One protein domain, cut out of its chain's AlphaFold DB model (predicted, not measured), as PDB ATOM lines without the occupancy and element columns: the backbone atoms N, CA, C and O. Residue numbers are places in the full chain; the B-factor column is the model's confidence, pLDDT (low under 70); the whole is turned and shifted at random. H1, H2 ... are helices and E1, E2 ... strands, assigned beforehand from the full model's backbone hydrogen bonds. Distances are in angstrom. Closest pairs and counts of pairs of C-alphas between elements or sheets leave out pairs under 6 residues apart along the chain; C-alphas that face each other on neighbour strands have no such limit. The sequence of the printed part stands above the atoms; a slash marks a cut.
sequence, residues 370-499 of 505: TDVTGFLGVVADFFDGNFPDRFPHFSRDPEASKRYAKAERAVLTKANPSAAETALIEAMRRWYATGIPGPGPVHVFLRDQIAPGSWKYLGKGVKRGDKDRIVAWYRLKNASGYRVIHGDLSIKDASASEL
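This is residues 370 to 499 of the 505 residues of the protein "zf-HC2 domain-containing protein" of Paludisphaera borealis (UniProt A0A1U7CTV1). A cluster of helices fills one end of an elongated body and a small three-stranded sheet forms the other, with H1 between them. H3 packs on H1 and H2 crosses H3 at the far end, while a long link, residues 449 to 469, leads from H4 to the sheet. The 130 printed residues hold H1, H2, H3, H4, E1, E2 and E3 in that order, a mixed class of helices and strands; the antiparallel sheet has the order E1, E2, E3. The whole is compact, with a radius of gyration of the C-alphas of 15.1 A and spans of 49 by 31 by 23 A.

H1, residues 370 to 382, begins at C-alpha 370 (3.933, 3.951, 67.807) and is 18.2 A long. H2, residues 398 to 413, measures 22.4 A, and H3, residues 419 to 433, 20.8 A. H4 is residues 442 to 448. E1 is residues 470 to 474, E2 482 to 486 and E3 491 to 494, ending at C-alpha 494 (-12.388, 5.386, 60.954).

H1 touches H3 at a steep tilt of 40 degrees, opposite ways; the closest C-alphas, of Phe 382 and Ala 420, are 4.9 A apart. With residues 371 to 372 alone H1 only just touches H4, with 3 pairs of C-alphas within 8 A, Val 372 and Val 442 closest at 5.5 A. H1 only grazes the sheet, with residues 370 to 376. H2 and H3 touch about perpendicular, at 88 degrees, the C-alphas of Ala 407 and Glu 421 closest at 5.3 A. H2 and H3 are apart from the three strands. In the four helices every O i to N i+4 pair is within hydrogen-bond range. E1, E2 and E3 form a meander, each strand the antiparallel neighbour of the one before: N 485 and O 472 are 2.8 A apart, N 484 and O 492 2.8 A.

The C-alphas farthest apart, of Thr 413 and Ser 497, are 50.1 A apart. The printed part has no cut. The links H1 to H2 and H4 to E1 are long. No printed residue has a pLDDT under 70.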
ATOM      1  N   THR A 370       3.563   4.369  66.442       97.69
ATOM      2  CA  THR A 370       3.933   3.951  67.807       97.69
ATOM      3  C   THR A 370       4.867   4.931  68.514       97.69
ATOM      4  O   THR A 370       4.822   5.035  69.738       97.69
ATOM      5  N   ASP A 371       5.691   5.680  67.775       97.06
ATOM      6  CA  ASP A 371       6.536   6.727  68.363       97.06
ATOM      7  C   ASP A 371       5.678   7.895  68.856       97.06
ATOM      8  O   ASP A 371       5.916   8.456  69.929       97.06
ATOM      9  N   VAL A 372       4.647   8.240  68.079       97.00
ATOM     10  CA  VAL A 372       3.694   9.307  68.394       97.00
ATOM     11  C   VAL A 372       2.853   8.948  69.608       97.00
ATOM     12  O   VAL A 372       2.776   9.752  70.538       97.00
ATOM     13  N   THR A 373       2.249   7.757  69.641       97.94
ATOM     14  CA  THR A 373       1.441   7.328  70.793       97.94
ATOM     15  C   THR A 373       2.296   7.093  72.033       97.94
ATOM     16  O   THR A 373       1.898   7.501  73.124       97.94
ATOM     17  N   GLY A 374       3.501   6.533  71.880       97.81
ATOM     18  CA  GLY A 374       4.459   6.386  72.973       97.81
ATOM     19  C   GLY A 374       4.835   7.731  73.598       97.81
ATOM     20  O   GLY A 374       4.774   7.888  74.818       97.81
ATOM     21  N   PHE A 375       5.154   8.733  72.774       97.31
ATOM     22  CA  PHE A 375       5.474  10.072  73.266       97.31
ATOM     23  C   PHE A 375       4.252  10.794  73.862       97.31
ATOM     24  O   PHE A 375       4.372  11.416  74.916       97.31
ATOM     25  N   LEU A 376       3.065  10.668  73.255       97.38
ATOM     26  CA  LEU A 376       1.807  11.177  73.820       97.38
ATOM     27  C   LEU A 376       1.520  10.598  75.212       97.38
ATOM     28  O   LEU A 376       1.091  11.337  76.092       97.38
ATOM     29  N   GLY A 377       1.787   9.306  75.427       98.06
ATOM     30  CA  GLY A 377       1.647   8.669  76.736       98.06
ATOM     31  C   GLY A 377       2.584   9.259  77.786       98.06
ATOM     32  O   GLY A 377       2.137   9.589  78.881       98.06
ATOM     33  N   VAL A 378       3.857   9.471  77.433       97.75
ATOM     34  CA  VAL A 378       4.837  10.134  78.314       97.75
ATOM     35  C   VAL A 378       4.386  11.551  78.674       97.75
ATOM     36  O   VAL A 378       4.469  11.951  79.834       97.75
ATOM     37  N   VAL A 379       3.870  12.305  77.701       96.75
ATOM     38  CA  VAL A 379       3.333  13.651  77.942       96.75
ATOM     39  C   VAL A 379       2.100  13.594  78.847       96.75
ATOM     40  O   VAL A 379       2.006  14.392  79.772       96.75
ATOM     41  N   ALA A 380       1.186  12.644  78.648       97.75
ATOM     42  CA  ALA A 380       0.018  12.496  79.515       97.75
ATOM     43  C   ALA A 380       0.404  12.151  80.963       97.75
ATOM     44  O   ALA A 380      -0.128  12.754  81.891       97.75
ATOM     45  N   ASP A 381       1.367  11.247  81.175       98.00
ATOM     46  CA  ASP A 381       1.886  10.936  82.519       98.00
ATOM     47  C   ASP A 381       2.515  12.161  83.170       98.00
ATOM     48  O   ASP A 381       2.312  12.418  84.357       98.00
ATOM     49  N   PHE A 382       3.246  12.949  82.381       97.00
ATOM     50  CA  PHE A 382       3.809  14.206  82.841       97.00
ATOM     51  C   PHE A 382       2.739  15.211  83.272       97.00
ATOM     52  O   PHE A 382       3.019  16.000  84.165       97.00
ATOM     53  N   PHE A 383       1.531  15.171  82.704       96.94
ATOM     54  CA  PHE A 383       0.369  15.985  83.087       96.94
ATOM     55  C   PHE A 383      -0.632  15.213  83.970       96.94
ATOM     56  O   PHE A 383      -1.851  15.372  83.862       96.94
ATOM     57  N   ASP A 384      -0.113  14.375  84.871       97.31
ATOM     58  CA  ASP A 384      -0.885  13.653  85.892       97.31
ATOM     59  C   ASP A 384      -1.985  12.759  85.294       97.31
ATOM     60  O   ASP A 384      -3.108  12.675  85.795       97.31
ATOM     61  N   GLY A 385      -1.663  12.113  84.172       97.81
ATOM     62  CA  GLY A 385      -2.568  11.246  83.427       97.81
ATOM     63  C   GLY A 385      -3.576  11.993  82.552       97.81
ATOM     64  O   GLY A 385      -4.497  11.359  82.050       97.81
ATOM     65  N   ASN A 386      -3.441  13.306  82.351       97.81
ATOM     66  CA  ASN A 386      -4.305  14.077  81.454       97.81
ATOM     67  C   ASN A 386      -3.554  14.433  80.176       97.81
ATOM     68  O   ASN A 386      -2.387  14.811  80.210       97.81
ATOM     69  N   PHE A 387      -4.229  14.373  79.036       97.38
ATOM     70  CA  PHE A 387      -3.670  14.939  77.814       97.38
ATOM     71  C   PHE A 387      -3.709  16.481  77.886       97.38
ATOM     72  O   PHE A 387      -4.680  17.041  78.401       97.38
ATOM     73  N   PRO A 388      -2.664  17.187  77.405       95.50
ATOM     74  CA  PRO A 388      -2.621  18.647  77.456       95.50
ATOM     75  C   PRO A 388      -3.710  19.273  76.577       95.50
ATOM     76  O   PRO A 388      -4.208  18.663  75.638       95.50
ATOM     77  N   ASP A 389      -4.038  20.540  76.817       93.12
ATOM     78  CA  ASP A 389      -5.040  21.258  76.017       93.12
ATOM     79  C   ASP A 389      -4.614  21.461  74.553       93.12
ATOM     80  O   ASP A 389      -5.453  21.597  73.661       93.12
ATOM     81  N   ARG A 390      -3.301  21.521  74.300       89.56
ATOM     82  CA  ARG A 390      -2.708  21.775  72.984       89.56
ATOM     83  C   ARG A 390      -1.561  20.816  72.731       89.56
ATOM     84  O   ARG A 390      -0.721  20.606  73.599       89.56
ATOM     85  N   PHE A 391      -1.484  20.305  71.509       89.69
ATOM     86  CA  PHE A 391      -0.424  19.404  71.083       89.69
ATOM     87  C   PHE A 391      -0.204  19.523  69.568       89.69
ATOM     88  O   PHE A 391      -1.177  19.750  68.844       89.69
ATOM     89  N   PRO A 392       1.032  19.399  69.052       85.38
ATOM     90  CA  PRO A 392       2.304  19.143  69.753       85.38
ATOM     91  C   PRO A 392       2.854  20.329  70.564       85.38
ATOM     92  O   PRO A 392       3.759  20.156  71.369       85.38
ATOM     93  N   HIS A 393       2.287  21.528  70.425       84.75
ATOM     94  CA  HIS A 393       2.791  22.753  71.061       84.75
ATOM     95  C   HIS A 393       2.404  22.929  72.542       84.75
ATOM     96  O   HIS A 393       2.102  24.048  72.960       84.75
ATOM     97  N   PHE A 394       2.400  21.861  73.345       83.62
ATOM     98  CA  PHE A 394       2.042  21.964  74.768       83.62
ATOM     99  C   PHE A 394       2.987  22.899  75.532       83.62
ATOM    100  O   PHE A 394       2.556  23.601  76.436       83.62
ATOM    101  N   SER A 395       4.257  22.987  75.121       79.06
ATOM    102  CA  SER A 395       5.247  23.881  75.730       79.06
ATOM    103  C   SER A 395       4.948  25.370  75.543       79.06
ATOM    104  O   SER A 395       5.537  26.175  76.253       79.06
ATOM    105  N   ARG A 396       4.041  25.750  74.626       79.88
ATOM    106  CA  ARG A 396       3.613  27.150  74.450       79.88
ATOM    107  C   ARG A 396       2.613  27.613  75.510       79.88
ATOM    108  O   ARG A 396       2.347  28.809  75.589       79.88
ATOM    109  N   ASP A 397       2.033  26.697  76.283       83.75
ATOM    110  CA  ASP A 397       1.244  27.066  77.453       83.75
ATOM    111  C   ASP A 397       2.186  27.522  78.590       83.75
ATOM    112  O   ASP A 397       3.133  26.798  78.909       83.75
ATOM    113  N   PRO A 398       1.983  28.710  79.197       82.38
ATOM    114  CA  PRO A 398       2.891  29.228  80.219       82.38
ATOM    115  C   PRO A 398       3.062  28.304  81.429       82.38
ATOM    116  O   PRO A 398       4.168  28.190  81.955       82.38
ATOM    117  N   GLU A 399       2.000  27.623  81.863       86.06
ATOM    118  CA  GLU A 399       2.055  26.727  83.020       86.06
ATOM    119  C   GLU A 399       2.739  25.403  82.665       86.06
ATOM    120  O   GLU A 399       3.608  24.937  83.407       86.06
ATOM    121  N   ALA A 400       2.454  24.843  81.488       87.56
ATOM    122  CA  ALA A 400       3.189  23.704  80.943       87.56
ATOM    123  C   ALA A 400       4.689  23.999  80.794       87.56
ATOM    124  O   ALA A 400       5.521  23.163  81.147       87.56
ATOM    125  N   SER A 401       5.037  25.193  80.311       84.12
ATOM    126  CA  SER A 401       6.418  25.649  80.137       84.12
ATOM    127  C   SER A 401       7.150  25.759  81.479       84.12
ATOM    128  O   SER A 401       8.240  25.207  81.642       84.12
ATOM    129  N   LYS A 402       6.517  26.375  82.489       86.00
ATOM    130  CA  LYS A 402       7.043  26.433  83.865       86.00
ATOM    131  C   LYS A 402       7.228  25.037  84.462       86.00
ATOM    132  O   LYS A 402       8.272  24.758  85.056       86.00
ATOM    133  N   ARG A 403       6.238  24.150  84.297       91.38
ATOM    134  CA  ARG A 403       6.302  22.756  84.770       91.38
ATOM    135  C   ARG A 403       7.458  22.010  84.103       91.38
ATOM    136  O   ARG A 403       8.228  21.352  84.797       91.38
ATOM    137  N   TYR A 404       7.619  22.156  82.787       90.00
ATOM    138  CA  TYR A 404       8.726  21.567  82.031       90.00
ATOM    139  C   TYR A 404      10.087  22.073  82.525       90.00
ATOM    140  O   TYR A 404      10.954  21.264  82.842       90.00
ATOM    141  N   ALA A 405      10.263  23.390  82.674       85.69
ATOM    142  CA  ALA A 405      11.515  23.975  83.156       85.69
ATOM    143  C   ALA A 405      11.881  23.486  84.571       85.69
ATOM    144  O   ALA A 405      13.044  23.195  84.860       85.69
ATOM    145  N   LYS A 406      10.883  23.342  85.455       89.12
ATOM    146  CA  LYS A 406      11.064  22.751  86.789       89.12
ATOM    147  C   LYS A 406      11.511  21.287  86.704       89.12
ATOM    148  O   LYS A 406      12.451  20.905  87.398       89.12
ATOM    149  N   ALA A 407      10.865  20.488  85.858       91.69
ATOM    150  CA  ALA A 407      11.187  19.077  85.661       91.69
ATOM    151  C   ALA A 407      12.597  18.881  85.091       91.69
ATOM    152  O   ALA A 407      13.383  18.095  85.618       91.69
ATOM    153  N   GLU A 408      12.948  19.651  84.060       88.25
ATOM    154  CA  GLU A 408      14.283  19.652  83.467       88.25
ATOM    155  C   GLU A 408      15.344  19.980  84.516       88.25
ATOM    156  O   GLU A 408      16.334  19.254  84.632       88.25
ATOM    157  N   ARG A 409      15.102  21.007  85.343       82.88
ATOM    158  CA  ARG A 409      15.970  21.357  86.471       82.88
ATOM    159  C   ARG A 409      16.118  20.191  87.444       82.88
ATOM    160  O   ARG A 409      17.248  19.819  87.739       82.88
ATOM    161  N   ALA A 410      15.017  19.598  87.904       88.00
ATOM    162  CA  ALA A 410      15.044  18.500  88.870       88.00
ATOM    163  C   ALA A 410      15.814  17.276  88.345       88.00
ATOM    164  O   ALA A 410      16.645  16.717  89.062       88.00
ATOM    165  N   VAL A 411      15.615  16.902  87.077       86.50
ATOM    166  CA  VAL A 411      16.368  15.818  86.420       86.50
ATOM    167  C   VAL A 411      17.849  16.168  86.317       86.50
ATOM    168  O   VAL A 411      18.717  15.346  86.607       86.50
ATOM    169  N   LEU A 412      18.162  17.402  85.927       78.25
ATOM    170  CA  LEU A 412      19.534  17.858  85.756       78.25
ATOM    171  C   LEU A 412      20.312  17.970  87.067       78.25
ATOM    172  O   LEU A 412      21.508  17.682  87.063       78.25
ATOM    173  N   THR A 413      19.679  18.402  88.154       82.00
ATOM    174  CA  THR A 413      20.310  18.543  89.475       82.00
ATOM    175  C   THR A 413      20.149  17.298  90.342       82.00
ATOM    176  O   THR A 413      20.636  17.282  91.469       82.00
ATOM    177  N   LYS A 414      19.484  16.251  89.830       91.56
ATOM    178  CA  LYS A 414      19.085  15.056  90.589       91.56
ATOM    179  C   LYS A 414      18.261  15.402  91.842       91.56
ATOM    180  O   LYS A 414      18.308  14.679  92.834       91.56
ATOM    181  N   ALA A 415      17.501  16.497  91.807       92.38
ATOM    182  CA  ALA A 415      16.671  16.961  92.917       92.38
ATOM    183  C   ALA A 415      15.327  16.211  92.973       92.38
ATOM    184  O   ALA A 415      14.271  16.815  92.811       92.38
ATOM    185  N   ASN A 416      15.389  14.891  93.188       94.81
ATOM    186  CA  ASN A 416      14.239  13.986  93.331       94.81
ATOM    187  C   ASN A 416      13.110  14.218  92.300       94.81
ATOM    188  O   ASN A 416      11.962  14.421  92.702       94.81
ATOM    189  N   PRO A 417      13.400  14.210  90.983       95.81
ATOM    190  CA  PRO A 417      12.347  14.278  89.975       95.81
ATOM    191  C   PRO A 417      11.416  13.066  90.105       95.81
ATOM    192  O   PRO A 417      11.848  11.954  90.415       95.81
ATOM    193  N   SER A 418      10.134  13.261  89.819       97.31
ATOM    194  CA  SER A 418       9.198  12.151  89.654       97.31
ATOM    195  C   SER A 418       9.587  11.273  88.454       97.31
ATOM    196  O   SER A 418      10.321  11.685  87.544       97.31
ATOM    197  N   ALA A 419       9.063  10.045  88.420       97.75
ATOM    198  CA  ALA A 419       9.277   9.138  87.293       97.75
ATOM    199  C   ALA A 419       8.757   9.734  85.969       97.75
ATOM    200  O   ALA A 419       9.428   9.620  84.944       97.75
ATOM    201  N   ALA A 420       7.612  10.426  85.998       97.62
ATOM    202  CA  ALA A 420       7.024  11.068  84.822       97.62
ATOM    203  C   ALA A 420       7.859  12.259  84.316       97.62
ATOM    204  O   ALA A 420       8.068  12.402  83.111       97.62
ATOM    205  N   GLU A 421       8.393  13.085  85.224       96.56
ATOM    206  CA  GLU A 421       9.323  14.170  84.874       96.56
ATOM    207  C   GLU A 421      10.593  13.620  84.217       96.56
ATOM    208  O   GLU A 421      10.997  14.095  83.157       96.56
ATOM    209  N   THR A 422      11.185  12.575  84.800       96.88
ATOM    210  CA  THR A 422      12.373  11.915  84.240       96.88
ATOM    211  C   THR A 422      12.090  11.355  82.847       96.88
ATOM    212  O   THR A 422      12.833  11.644  81.908       96.88
ATOM    213  N   ALA A 423      10.972  10.642  82.681       97.19
ATOM    214  CA  ALA A 423      10.583  10.042  81.410       97.19
ATOM    215  C   ALA A 423      10.390  11.083  80.295       97.19
ATOM    216  O   ALA A 423      10.855  10.859  79.175       97.19
ATOM    217  N   LEU A 424       9.760  12.233  80.580       95.62
ATOM    218  CA  LEU A 424       9.585  13.293  79.580       95.62
ATOM    219  C   LEU A 424      10.925  13.887  79.138       95.62
ATOM    220  O   LEU A 424      11.174  14.010  77.937       95.62
ATOM    221  N   ILE A 425      11.799  14.229  80.089       93.44
ATOM    222  CA  ILE A 425      13.103  14.834  79.783       93.44
ATOM    223  C   ILE A 425      13.986  13.863  78.996       93.44
ATOM    224  O   ILE A 425      14.628  14.256  78.020       93.44
ATOM    225  N   GLU A 426      13.996  12.584  79.364       94.00
ATOM    226  CA  GLU A 426      14.734  11.556  78.629       94.00
ATOM    227  C   GLU A 426      14.154  11.300  77.236       94.00
ATOM    228  O   GLU A 426      14.915  11.161  76.276       94.00
ATOM    229  N   ALA A 427      12.824  11.277  77.091       94.56
ATOM    230  CA  ALA A 427      12.178  11.150  75.790       94.56
ATOM    231  C   ALA A 427      12.547  12.325  74.874       94.56
ATOM    232  O   ALA A 427      12.934  12.106  73.728       94.56
ATOM    233  N   MET A 428      12.506  13.562  75.377       91.56
ATOM    234  CA  MET A 428      12.918  14.734  74.603       91.56
ATOM    235  C   MET A 428      14.397  14.677  74.214       91.56
ATOM    236  O   MET A 428      14.719  14.853  73.041       91.56
ATOM    237  N   ARG A 429      15.302  14.362  75.152       88.62
ATOM    238  CA  ARG A 429      16.739  14.216  74.852       88.62
ATOM    239  C   ARG A 429      17.019  13.147  73.808       88.62
ATOM    240  O   ARG A 429      17.866  13.360  72.947       88.62
ATOM    241  N   ARG A 430      16.307  12.019  73.869       90.94
ATOM    242  CA  ARG A 430      16.415  10.943  72.880       90.94
ATOM    243  C   ARG A 430      16.093  11.454  71.480       90.94
ATOM    244  O   ARG A 430      16.877  11.223  70.570       90.94
ATOM    245  N   TRP A 431      14.992  12.188  71.319       89.69
ATOM    246  CA  TRP A 431      14.611  12.749  70.020       89.69
ATOM    247  C   TRP A 431      15.590  13.827  69.540       89.69
ATOM    248  O   TRP A 431      16.032  13.768  68.390       89.69
ATOM    249  N   TYR A 432      16.044  14.714  70.431       82.06
ATOM    250  CA  TYR A 432      17.098  15.684  70.111       82.06
ATOM    251  C   TYR A 432      18.389  15.009  69.632       82.06
ATOM    252  O   TYR A 432      18.961  15.435  68.631       82.06
ATOM    253  N   ALA A 433      18.817  13.924  70.283       79.94
ATOM    254  CA  ALA A 433      20.004  13.165  69.886       79.94
ATOM    255  C   ALA A 433      19.872  12.514  68.496       79.94
ATOM    256  O   ALA A 433      20.880  12.198  67.871       79.94
ATOM    257  N   THR A 434      18.644  12.339  67.999       81.00
ATOM    258  CA  THR A 434      18.359  11.847  66.640       81.00
ATOM    259  C   THR A 434      18.135  12.962  65.612       81.00
ATOM    260  O   THR A 434      17.717  12.686  64.490       81.00
ATOM    261  N   GLY A 435      18.382  14.225  65.978       77.62
ATOM    262  CA  GLY A 435      18.180  15.373  65.089       77.62
ATOM    263  C   GLY A 435      16.718  15.806  64.944       77.62
ATOM    264  O   GLY A 435      16.383  16.519  64.000       77.62
ATOM    265  N   ILE A 436      15.840  15.390  65.863       82.69
ATOM    266  CA  ILE A 436      14.439  15.820  65.916       82.69
ATOM    267  C   ILE A 436      14.290  16.882  67.016       82.69
ATOM    268  O   ILE A 436      14.277  16.531  68.198       82.69
ATOM    269  N   PRO A 437      14.191  18.177  66.660       70.81
ATOM    270  CA  PRO A 437      14.015  19.256  67.614       70.81
ATOM    271  C   PRO A 437      12.558  19.383  68.065       70.81
ATOM    272  O   PRO A 437      11.629  18.900  67.414       70.81
ATOM    273  N   GLY A 438      12.347  20.126  69.152       70.00
ATOM    274  CA  GLY A 438      11.010  20.397  69.673       70.00
ATOM    275  C   GLY A 438      10.428  19.205  70.436       70.00
ATOM    276  O   GLY A 438      11.171  18.298  70.807       70.00
ATOM    277  N   PRO A 439       9.123  19.214  70.760       71.69
ATOM    278  CA  PRO A 439       8.543  18.289  71.729       71.69
ATOM    279  C   PRO A 439       8.339  16.886  71.132       71.69
ATOM    280  O   PRO A 439       7.225  16.384  71.088       71.69
ATOM    281  N   GLY A 440       9.399  16.246  70.644       85.50
ATOM    282  CA  GLY A 440       9.405  14.846  70.238       85.50
ATOM    283  C   GLY A 440       8.996  14.570  68.782       85.50
ATOM    284  O   GLY A 440       9.095  15.434  67.910       85.50
ATOM    285  N   PRO A 441       8.547  13.337  68.489       93.56
ATOM    286  CA  PRO A 441       8.488  12.782  67.135       93.56
ATOM    287  C   PRO A 441       7.302  13.307  66.317       93.56
ATOM    288  O   PRO A 441       7.238  13.140  65.101       93.56
ATOM    289  N   VAL A 442       6.345  13.955  66.979       92.31
ATOM    290  CA  VAL A 442       5.026  14.256  66.417       92.31
ATOM    291  C   VAL A 442       5.138  15.225  65.252       92.31
ATOM    292  O   VAL A 442       4.552  14.972  64.212       92.31
ATOM    293  N   HIS A 443       5.935  16.289  65.366       87.81
ATOM    294  CA  HIS A 443       6.111  17.243  64.265       87.81
ATOM    295  C   HIS A 443       6.630  16.586  62.983       87.81
ATOM    296  O   HIS A 443       6.154  16.892  61.891       87.81
ATOM    297  N   VAL A 444       7.582  15.663  63.126       88.31
ATOM    298  CA  VAL A 444       8.143  14.902  62.008       88.31
ATOM    299  C   VAL A 444       7.092  13.959  61.428       88.31
ATOM    300  O   VAL A 444       6.920  13.919  60.214       88.31
ATOM    301  N   PHE A 445       6.317  13.285  62.278       93.69
ATOM    302  CA  PHE A 445       5.219  12.427  61.840       93.69
ATOM    303  C   PHE A 445       4.133  13.189  61.067       93.69
ATOM    304  O   PHE A 445       3.782  12.786  59.959       93.69
ATOM    305  N   LEU A 446       3.642  14.313  61.609       92.12
ATOM    306  CA  LEU A 446       2.618  15.149  60.965       92.12
ATOM    307  C   LEU A 446       3.060  15.641  59.590       92.12
ATOM    308  O   LEU A 446       2.263  15.727  58.666       92.12
ATOM    309  N   ARG A 447       4.342  15.951  59.440       87.25
ATOM    310  CA  ARG A 447       4.899  16.351  58.157       87.25
ATOM    311  C   ARG A 447       5.015  15.177  57.191       87.25
ATOM    312  O   ARG A 447       4.591  15.272  56.040       87.25
ATOM    313  N   ASP A 448       5.680  14.108  57.618       90.12
ATOM    314  CA  ASP A 448       6.158  13.072  56.701       90.12
ATOM    315  C   ASP A 448       5.069  12.077  56.345       90.12
ATOM    316  O   ASP A 448       4.989  11.657  55.193       90.12
ATOM    317  N   GLN A 449       4.221  11.740  57.312       94.75
ATOM    318  CA  GLN A 449       3.284  10.629  57.208       94.75
ATOM    319  C   GLN A 449       1.837  11.087  57.031       94.75
ATOM    320  O   GLN A 449       1.032  10.313  56.521       94.75
ATOM    321  N   ILE A 450       1.487  12.316  57.424       95.75
ATOM    322  CA  ILE A 450       0.093  12.784  57.461       95.75
ATOM    323  C   ILE A 450      -0.252  13.642  56.241       95.75
ATOM    324  O   ILE A 450       0.550  14.448  55.772       95.75
ATOM    325  N   ALA A 451      -1.459  13.452  55.707       95.25
ATOM    326  CA  ALA A 451      -2.021  14.299  54.664       95.25
ATOM    327  C   ALA A 451      -2.230  15.726  55.214       95.25
ATOM    328  O   ALA A 451      -2.807  15.858  56.305       95.25
ATOM    329  N   PRO A 452      -1.798  16.786  54.501       92.62
ATOM    330  CA  PRO A 452      -1.959  18.169  54.951       92.62
ATOM    331  C   PRO A 452      -3.389  18.478  55.421       92.62
ATOM    332  O   PRO A 452      -4.356  17.979  54.855       92.62
ATOM    333  N   GLY A 453      -3.528  19.246  56.506       91.75
ATOM    334  CA  GLY A 453      -4.831  19.648  57.063       91.75
ATOM    335  C   GLY A 453      -5.624  18.560  57.807       91.75
ATOM    336  O   GLY A 453      -6.562  18.893  58.534       91.75
ATOM    337  N   SER A 454      -5.244  17.281  57.706       95.88
ATOM    338  CA  SER A 454      -6.036  16.177  58.276       95.88
ATOM    339  C   SER A 454      -5.841  15.941  59.778       95.88
ATOM    340  O   SER A 454      -6.674  15.282  60.397       95.88
ATOM    341  N   TRP A 455      -4.769  16.469  60.381       95.81
ATOM    342  CA  TRP A 455      -4.515  16.334  61.818       95.81
ATOM    343  C   TRP A 455      -5.470  17.202  62.641       95.81
ATOM    344  O   TRP A 455      -5.507  18.427  62.486       95.81
ATOM    345  N   LYS A 456      -6.183  16.580  63.580       96.62
ATOM    346  CA  LYS A 456      -6.976  17.264  64.607       96.62
ATOM    347  C   LYS A 456      -6.655  16.683  65.973       96.62
ATOM    348  O   LYS A 456      -6.589  15.470  66.143       96.62
ATOM    349  N   TYR A 457      -6.487  17.565  66.950       96.88
ATOM    350  CA  TYR A 457      -6.197  17.206  68.330       96.88
ATOM    351  C   TYR A 457      -7.357  17.619  69.241       96.88
ATOM    352  O   TYR A 457      -7.769  18.777  69.220       96.88
ATOM    353  N   LEU A 458      -7.852  16.675  70.040       97.38
ATOM    354  CA  LEU A 458      -8.968  16.797  70.984       97.38
ATOM    355  C   LEU A 458      -8.606  16.309  72.399       97.38
ATOM    356  O   LEU A 458      -9.489  15.979  73.185       97.38
ATOM    357  N   GLY A 459      -7.318  16.261  72.749       96.69
ATOM    358  CA  GLY A 459      -6.872  15.727  74.041       96.69
ATOM    359  C   GLY A 459      -7.326  16.526  75.268       96.69
ATOM    360  O   GLY A 459      -7.311  15.994  76.374       96.69
ATOM    361  N   LYS A 460      -7.790  17.770  75.098       96.38
ATOM    362  CA  LYS A 460      -8.281  18.611  76.197       96.38
ATOM    363  C   LYS A 460      -9.318  17.875  77.060       96.38
ATOM    364  O   LYS A 460     -10.414  17.550  76.602       96.38
ATOM    365  N   GLY A 461      -8.976  17.672  78.333       94.81
ATOM    366  CA  GLY A 461      -9.842  17.028  79.325       94.81
ATOM    367  C   GLY A 461     -10.011  15.512  79.162       94.81
ATOM    368  O   GLY A 461     -10.853  14.933  79.844       94.81
ATOM    369  N   VAL A 462      -9.250  14.867  78.274       98.31
ATOM    370  CA  VAL A 462      -9.215  13.404  78.139       98.31
ATOM    371  C   VAL A 462      -8.195  12.834  79.125       98.31
ATOM    372  O   VAL A 462      -7.077  13.349  79.218       98.31
ATOM    373  N   LYS A 463      -8.553  11.763  79.846       98.31
ATOM    374  CA  LYS A 463      -7.616  11.050  80.722       98.31
ATOM    375  C   LYS A 463      -6.980   9.867  80.003       98.31
ATOM    376  O   LYS A 463      -7.583   9.216  79.147       98.31
ATOM    377  N   ARG A 464      -5.743   9.559  80.381       98.31
ATOM    378  CA  ARG A 464      -5.037   8.364  79.935       98.31
ATOM    379  C   ARG A 464      -5.785   7.124  80.426       98.31
ATOM    380  O   ARG A 464      -6.043   6.982  81.617       98.31
ATOM    381  N   GLY A 465      -6.103   6.227  79.497       98.12
ATOM    382  CA  GLY A 465      -6.914   5.029  79.737       98.12
ATOM    383  C   GLY A 465      -8.380   5.159  79.311       98.12
ATOM    384  O   GLY A 465      -9.068   4.140  79.237       98.12
ATOM    385  N   ASP A 466      -8.859   6.360  78.965       98.31
ATOM    386  CA  ASP A 466     -10.232   6.572  78.492       98.31
ATOM    387  C   ASP A 466     -10.410   6.057  77.050       98.31
ATOM    388  O   ASP A 466     -10.395   6.822  76.082       98.31
ATOM    389  N   LYS A 467     -10.605   4.745  76.889       98.00
ATOM    390  CA  LYS A 467     -10.747   4.068  75.582       98.00
ATOM    391  C   LYS A 467     -11.870   4.624  74.691       98.00
ATOM    392  O   LYS A 467     -11.813   4.500  73.471       98.00
ATOM    393  N   ASP A 468     -12.891   5.238  75.289       97.75
ATOM    394  CA  ASP A 468     -14.071   5.760  74.584       97.75
ATOM    395  C   ASP A 468     -13.914   7.240  74.193       97.75
ATOM    396  O   ASP A 468     -14.773   7.815  73.526       97.75
ATOM    397  N   ARG A 469     -12.810   7.882  74.593       98.19
ATOM    398  CA  ARG A 469     -12.528   9.290  74.306       98.19
ATOM    399  C   ARG A 469     -11.469   9.406  73.223       98.19
ATOM    400  O   ARG A 469     -10.426   8.768  73.299       98.19
ATOM    401  N   ILE A 470     -11.727  10.247  72.229       98.38
ATOM    402  CA  ILE A 470     -10.783  10.536  71.147       98.38
ATOM    403  C   ILE A 470      -9.799  11.618  71.603       98.38
ATOM    404  O   ILE A 470     -10.216  12.665  72.092       98.38
ATOM    405  N   VAL A 471      -8.501  11.376  71.411       98.31
ATOM    406  CA  VAL A 471      -7.407  12.324  71.683       98.31
ATOM    407  C   VAL A 471      -6.972  13.041  70.413       98.31
ATOM    408  O   VAL A 471      -6.677  14.232  70.453       98.31
ATOM    409  N   ALA A 472      -6.911  12.339  69.283       98.19
ATOM    410  CA  ALA A 472      -6.556  12.920  67.994       98.19
ATOM    411  C   ALA A 472      -7.071  12.059  66.840       98.19
ATOM    412  O   ALA A 472      -7.313  10.867  67.016       98.19
ATOM    413  N   TRP A 473      -7.158  12.635  65.644       98.00
ATOM    414  CA  TRP A 473      -7.228  11.864  64.406       98.00
ATOM    415  C   TRP A 473      -6.411  12.506  63.296       98.00
ATOM    416  O   TRP A 473      -6.036  13.678  63.363       98.00
ATOM    417  N   TYR A 474      -6.138  11.710  62.272       97.94
ATOM    418  CA  TYR A 474      -5.399  12.109  61.085       97.94
ATOM    419  C   TYR A 474      -5.668  11.164  59.925       97.94
ATOM    420  O   TYR A 474      -6.193  10.071  60.113       97.94
ATOM    421  N   ARG A 475      -5.264  11.564  58.722       97.56
ATOM    422  CA  ARG A 475      -5.232  10.699  57.542       97.56
ATOM    423  C   ARG A 475      -3.783  10.520  57.115       97.56
ATOM    424  O   ARG A 475      -3.077  11.510  56.934       97.56
ATOM    425  N   LEU A 476      -3.322   9.281  56.966       97.69
ATOM    426  CA  LEU A 476      -1.997   9.026  56.395       97.69
ATOM    427  C   LEU A 476      -1.964   9.495  54.932       97.69
ATOM    428  O   LEU A 476      -2.982   9.466  54.237       97.69
ATOM    429  N   LYS A 477      -0.795   9.910  54.438       95.94
ATOM    430  CA  LYS A 477      -0.611  10.194  53.011       95.94
ATOM    431  C   LYS A 477      -0.989   8.953  52.204       95.94
ATOM    432  O   LYS A 477      -0.566   7.847  52.531       95.94
ATOM    433  N   ASN A 478      -1.781   9.155  51.154       94.25
ATOM    434  CA  ASN A 478      -2.300   8.106  50.270       94.25
ATOM    435  C   ASN A 478      -3.302   7.127  50.916       94.25
ATOM    436  O   ASN A 478      -3.714   6.173  50.257       94.25
ATOM    437  N   ALA A 479      -3.721   7.336  52.169       96.38
ATOM    438  CA  ALA A 479      -4.805   6.561  52.767       96.38
ATOM    439  C   ALA A 479      -6.165   7.192  52.447       96.38
ATOM    440  O   ALA A 479      -6.315   8.413  52.460       96.38
ATOM    441  N   SER A 480      -7.172   6.354  52.198       94.69
ATOM    442  CA  SER A 480      -8.563   6.786  52.003       94.69
ATOM    443  C   SER A 480      -9.318   6.991  53.323       94.69
ATOM    444  O   SER A 480     -10.281   7.754  53.362       94.69
ATOM    445  N   GLY A 481      -8.882   6.328  54.399       96.62
ATOM    446  CA  GLY A 481      -9.485   6.389  55.732       96.62
ATOM    447  C   GLY A 481      -8.685   7.218  56.737       96.62
ATOM    448  O   GLY A 481      -7.529   7.579  56.507       96.62
ATOM    449  N   TYR A 482      -9.315   7.498  57.874       98.25
ATOM    450  CA  TYR A 482      -8.706   8.179  59.011       98.25
ATOM    451  C   TYR A 482      -8.228   7.179  60.059       98.25
ATOM    452  O   TYR A 482      -8.726   6.064  60.172       98.25
ATOM    453  N   ARG A 483      -7.259   7.622  60.853       98.44
ATOM    454  CA  ARG A 483      -6.716   6.945  62.024       98.44
ATOM    455  C   ARG A 483      -7.079   7.774  63.244       98.44
ATOM    456  O   ARG A 483      -6.855   8.985  63.249       98.44
ATOM    457  N   VAL A 484      -7.636   7.139  64.266       98.56
ATOM    458  CA  VAL A 484      -8.119   7.782  65.492       98.56
ATOM    459  C   VAL A 484      -7.321   7.259  66.676       98.56
ATOM    460  O   VAL A 484      -7.305   6.056  66.923       98.56
ATOM    461  N   ILE A 485      -6.669   8.161  67.408       98.62
ATOM    462  CA  ILE A 485      -5.995   7.866  68.675       98.62
ATOM    463  C   ILE A 485      -7.000   8.075  69.809       98.62
ATOM    464  O   ILE A 485      -7.529   9.178  69.973       98.62
ATOM    465  N   HIS A 486      -7.230   7.041  70.613       98.62
ATOM    466  CA  HIS A 486      -8.087   7.088  71.799       98.62
ATOM    467  C   HIS A 486      -7.302   7.423  73.081       98.62
ATOM    468  O   HIS A 486      -6.071   7.434  73.089       98.62
ATOM    469  N   GLY A 487      -8.005   7.703  74.183       98.44
ATOM    470  CA  GLY A 487      -7.411   8.042  75.482       98.44
ATOM    471  C   GLY A 487      -6.551   6.927  76.081       98.44
ATOM    472  O   GLY A 487      -5.624   7.196  76.842       98.44
ATOM    473  N   ASP A 488      -6.791   5.676  75.697       98.44
ATOM    474  CA  ASP A 488      -5.945   4.521  76.020       98.44
ATOM    475  C   ASP A 488      -4.734   4.354  75.080       98.44
ATOM    476  O   ASP A 488      -3.999   3.376  75.196       98.44
ATOM    477  N   LEU A 489      -4.507   5.320  74.180       98.44
ATOM    478  CA  LEU A 489      -3.470   5.342  73.142       98.44
ATOM    479  C   LEU A 489      -3.635   4.272  72.052       98.44
ATOM    480  O   LEU A 489      -2.736   4.113  71.221       98.44
ATOM    481  N   SER A 490      -4.770   3.567  72.011       98.50
ATOM    482  CA  SER A 490      -5.096   2.686  70.891       98.50
ATOM    483  C   SER A 490      -5.357   3.498  69.622       98.50
ATOM    484  O   SER A 490      -5.864   4.622  69.676       98.50
ATOM    485  N   ILE A 491      -4.995   2.923  68.473       98.56
ATOM    486  CA  ILE A 491      -5.234   3.511  67.154       98.56
ATOM    487  C   ILE A 491      -6.259   2.654  66.426       98.56
ATOM    488  O   ILE A 491      -6.086   1.437  66.336       98.56
ATOM    489  N   LYS A 492      -7.311   3.282  65.907       98.38
ATOM    490  CA  LYS A 492      -8.367   2.615  65.139       98.38
ATOM    491  C   LYS A 492      -8.563   3.289  63.792       98.38
ATOM    492  O   LYS A 492      -8.383   4.501  63.678       98.38
ATOM    493  N   ASP A 493      -8.938   2.502  62.794       98.38
ATOM    494  CA  ASP A 493      -9.426   3.039  61.528       98.38
ATOM    495  C   ASP A 493     -10.821   3.641  61.713       98.38
ATOM    496  O   ASP A 493     -11.627   3.127  62.490       98.38
ATOM    497  N   ALA A 494     -11.091   4.729  60.999       97.94
ATOM    498  CA  ALA A 494     -12.388   5.386  60.954       97.94
ATOM    499  C   ALA A 494     -12.650   5.973  59.563       97.94
ATOM    500  O   ALA A 494     -11.754   6.466  58.871       97.94
ATOM    501  N   SER A 495     -13.908   5.954  59.159       96.75
ATOM    502  CA  SER A 495     -14.436   6.744  58.054       96.75
ATOM    503  C   SER A 495     -14.615   8.208  58.470       96.75
ATOM    504  O   SER A 495     -14.727   8.533  59.653       96.75
ATOM    505  N   ALA A 496     -14.696   9.113  57.492       96.12
ATOM    506  CA  ALA A 496     -14.947  10.532  57.752       96.12
ATOM    507  C   ALA A 496     -16.251  10.774  58.544       96.12
ATOM    508  O   ALA A 496     -16.302  11.677  59.373       96.12
ATOM    509  N   SER A 497     -17.283   9.950  58.323       95.75
ATOM    510  CA  SER A 497     -18.580  10.032  59.010       95.75
ATOM    511  C   SER A 497     -18.557   9.590  60.474       95.75
ATOM    512  O   SER A 497     -19.489   9.897  61.209       95.75
ATOM    513  N   GLU A 498     -17.524   8.863  60.905       96.38
ATOM    514  CA  GLU A 498     -17.370   8.415  62.297       96.38
ATOM    515  C   GLU A 498     -16.620   9.437  63.166       96.38
ATOM    516  O   GLU A 498     -16.540   9.279  64.386       96.38
ATOM    517  N   LEU A 499     -16.062  10.492  62.562       97.00
ATOM    518  CA  LEU A 499     -15.323  11.520  63.285       97.00
ATOM    519  C   LEU A 499     -16.281  12.511  63.966       97.00
ATOM    520  O   LEU A 499     -17.283  12.917  63.379       97.00
TER     521      LEU A 499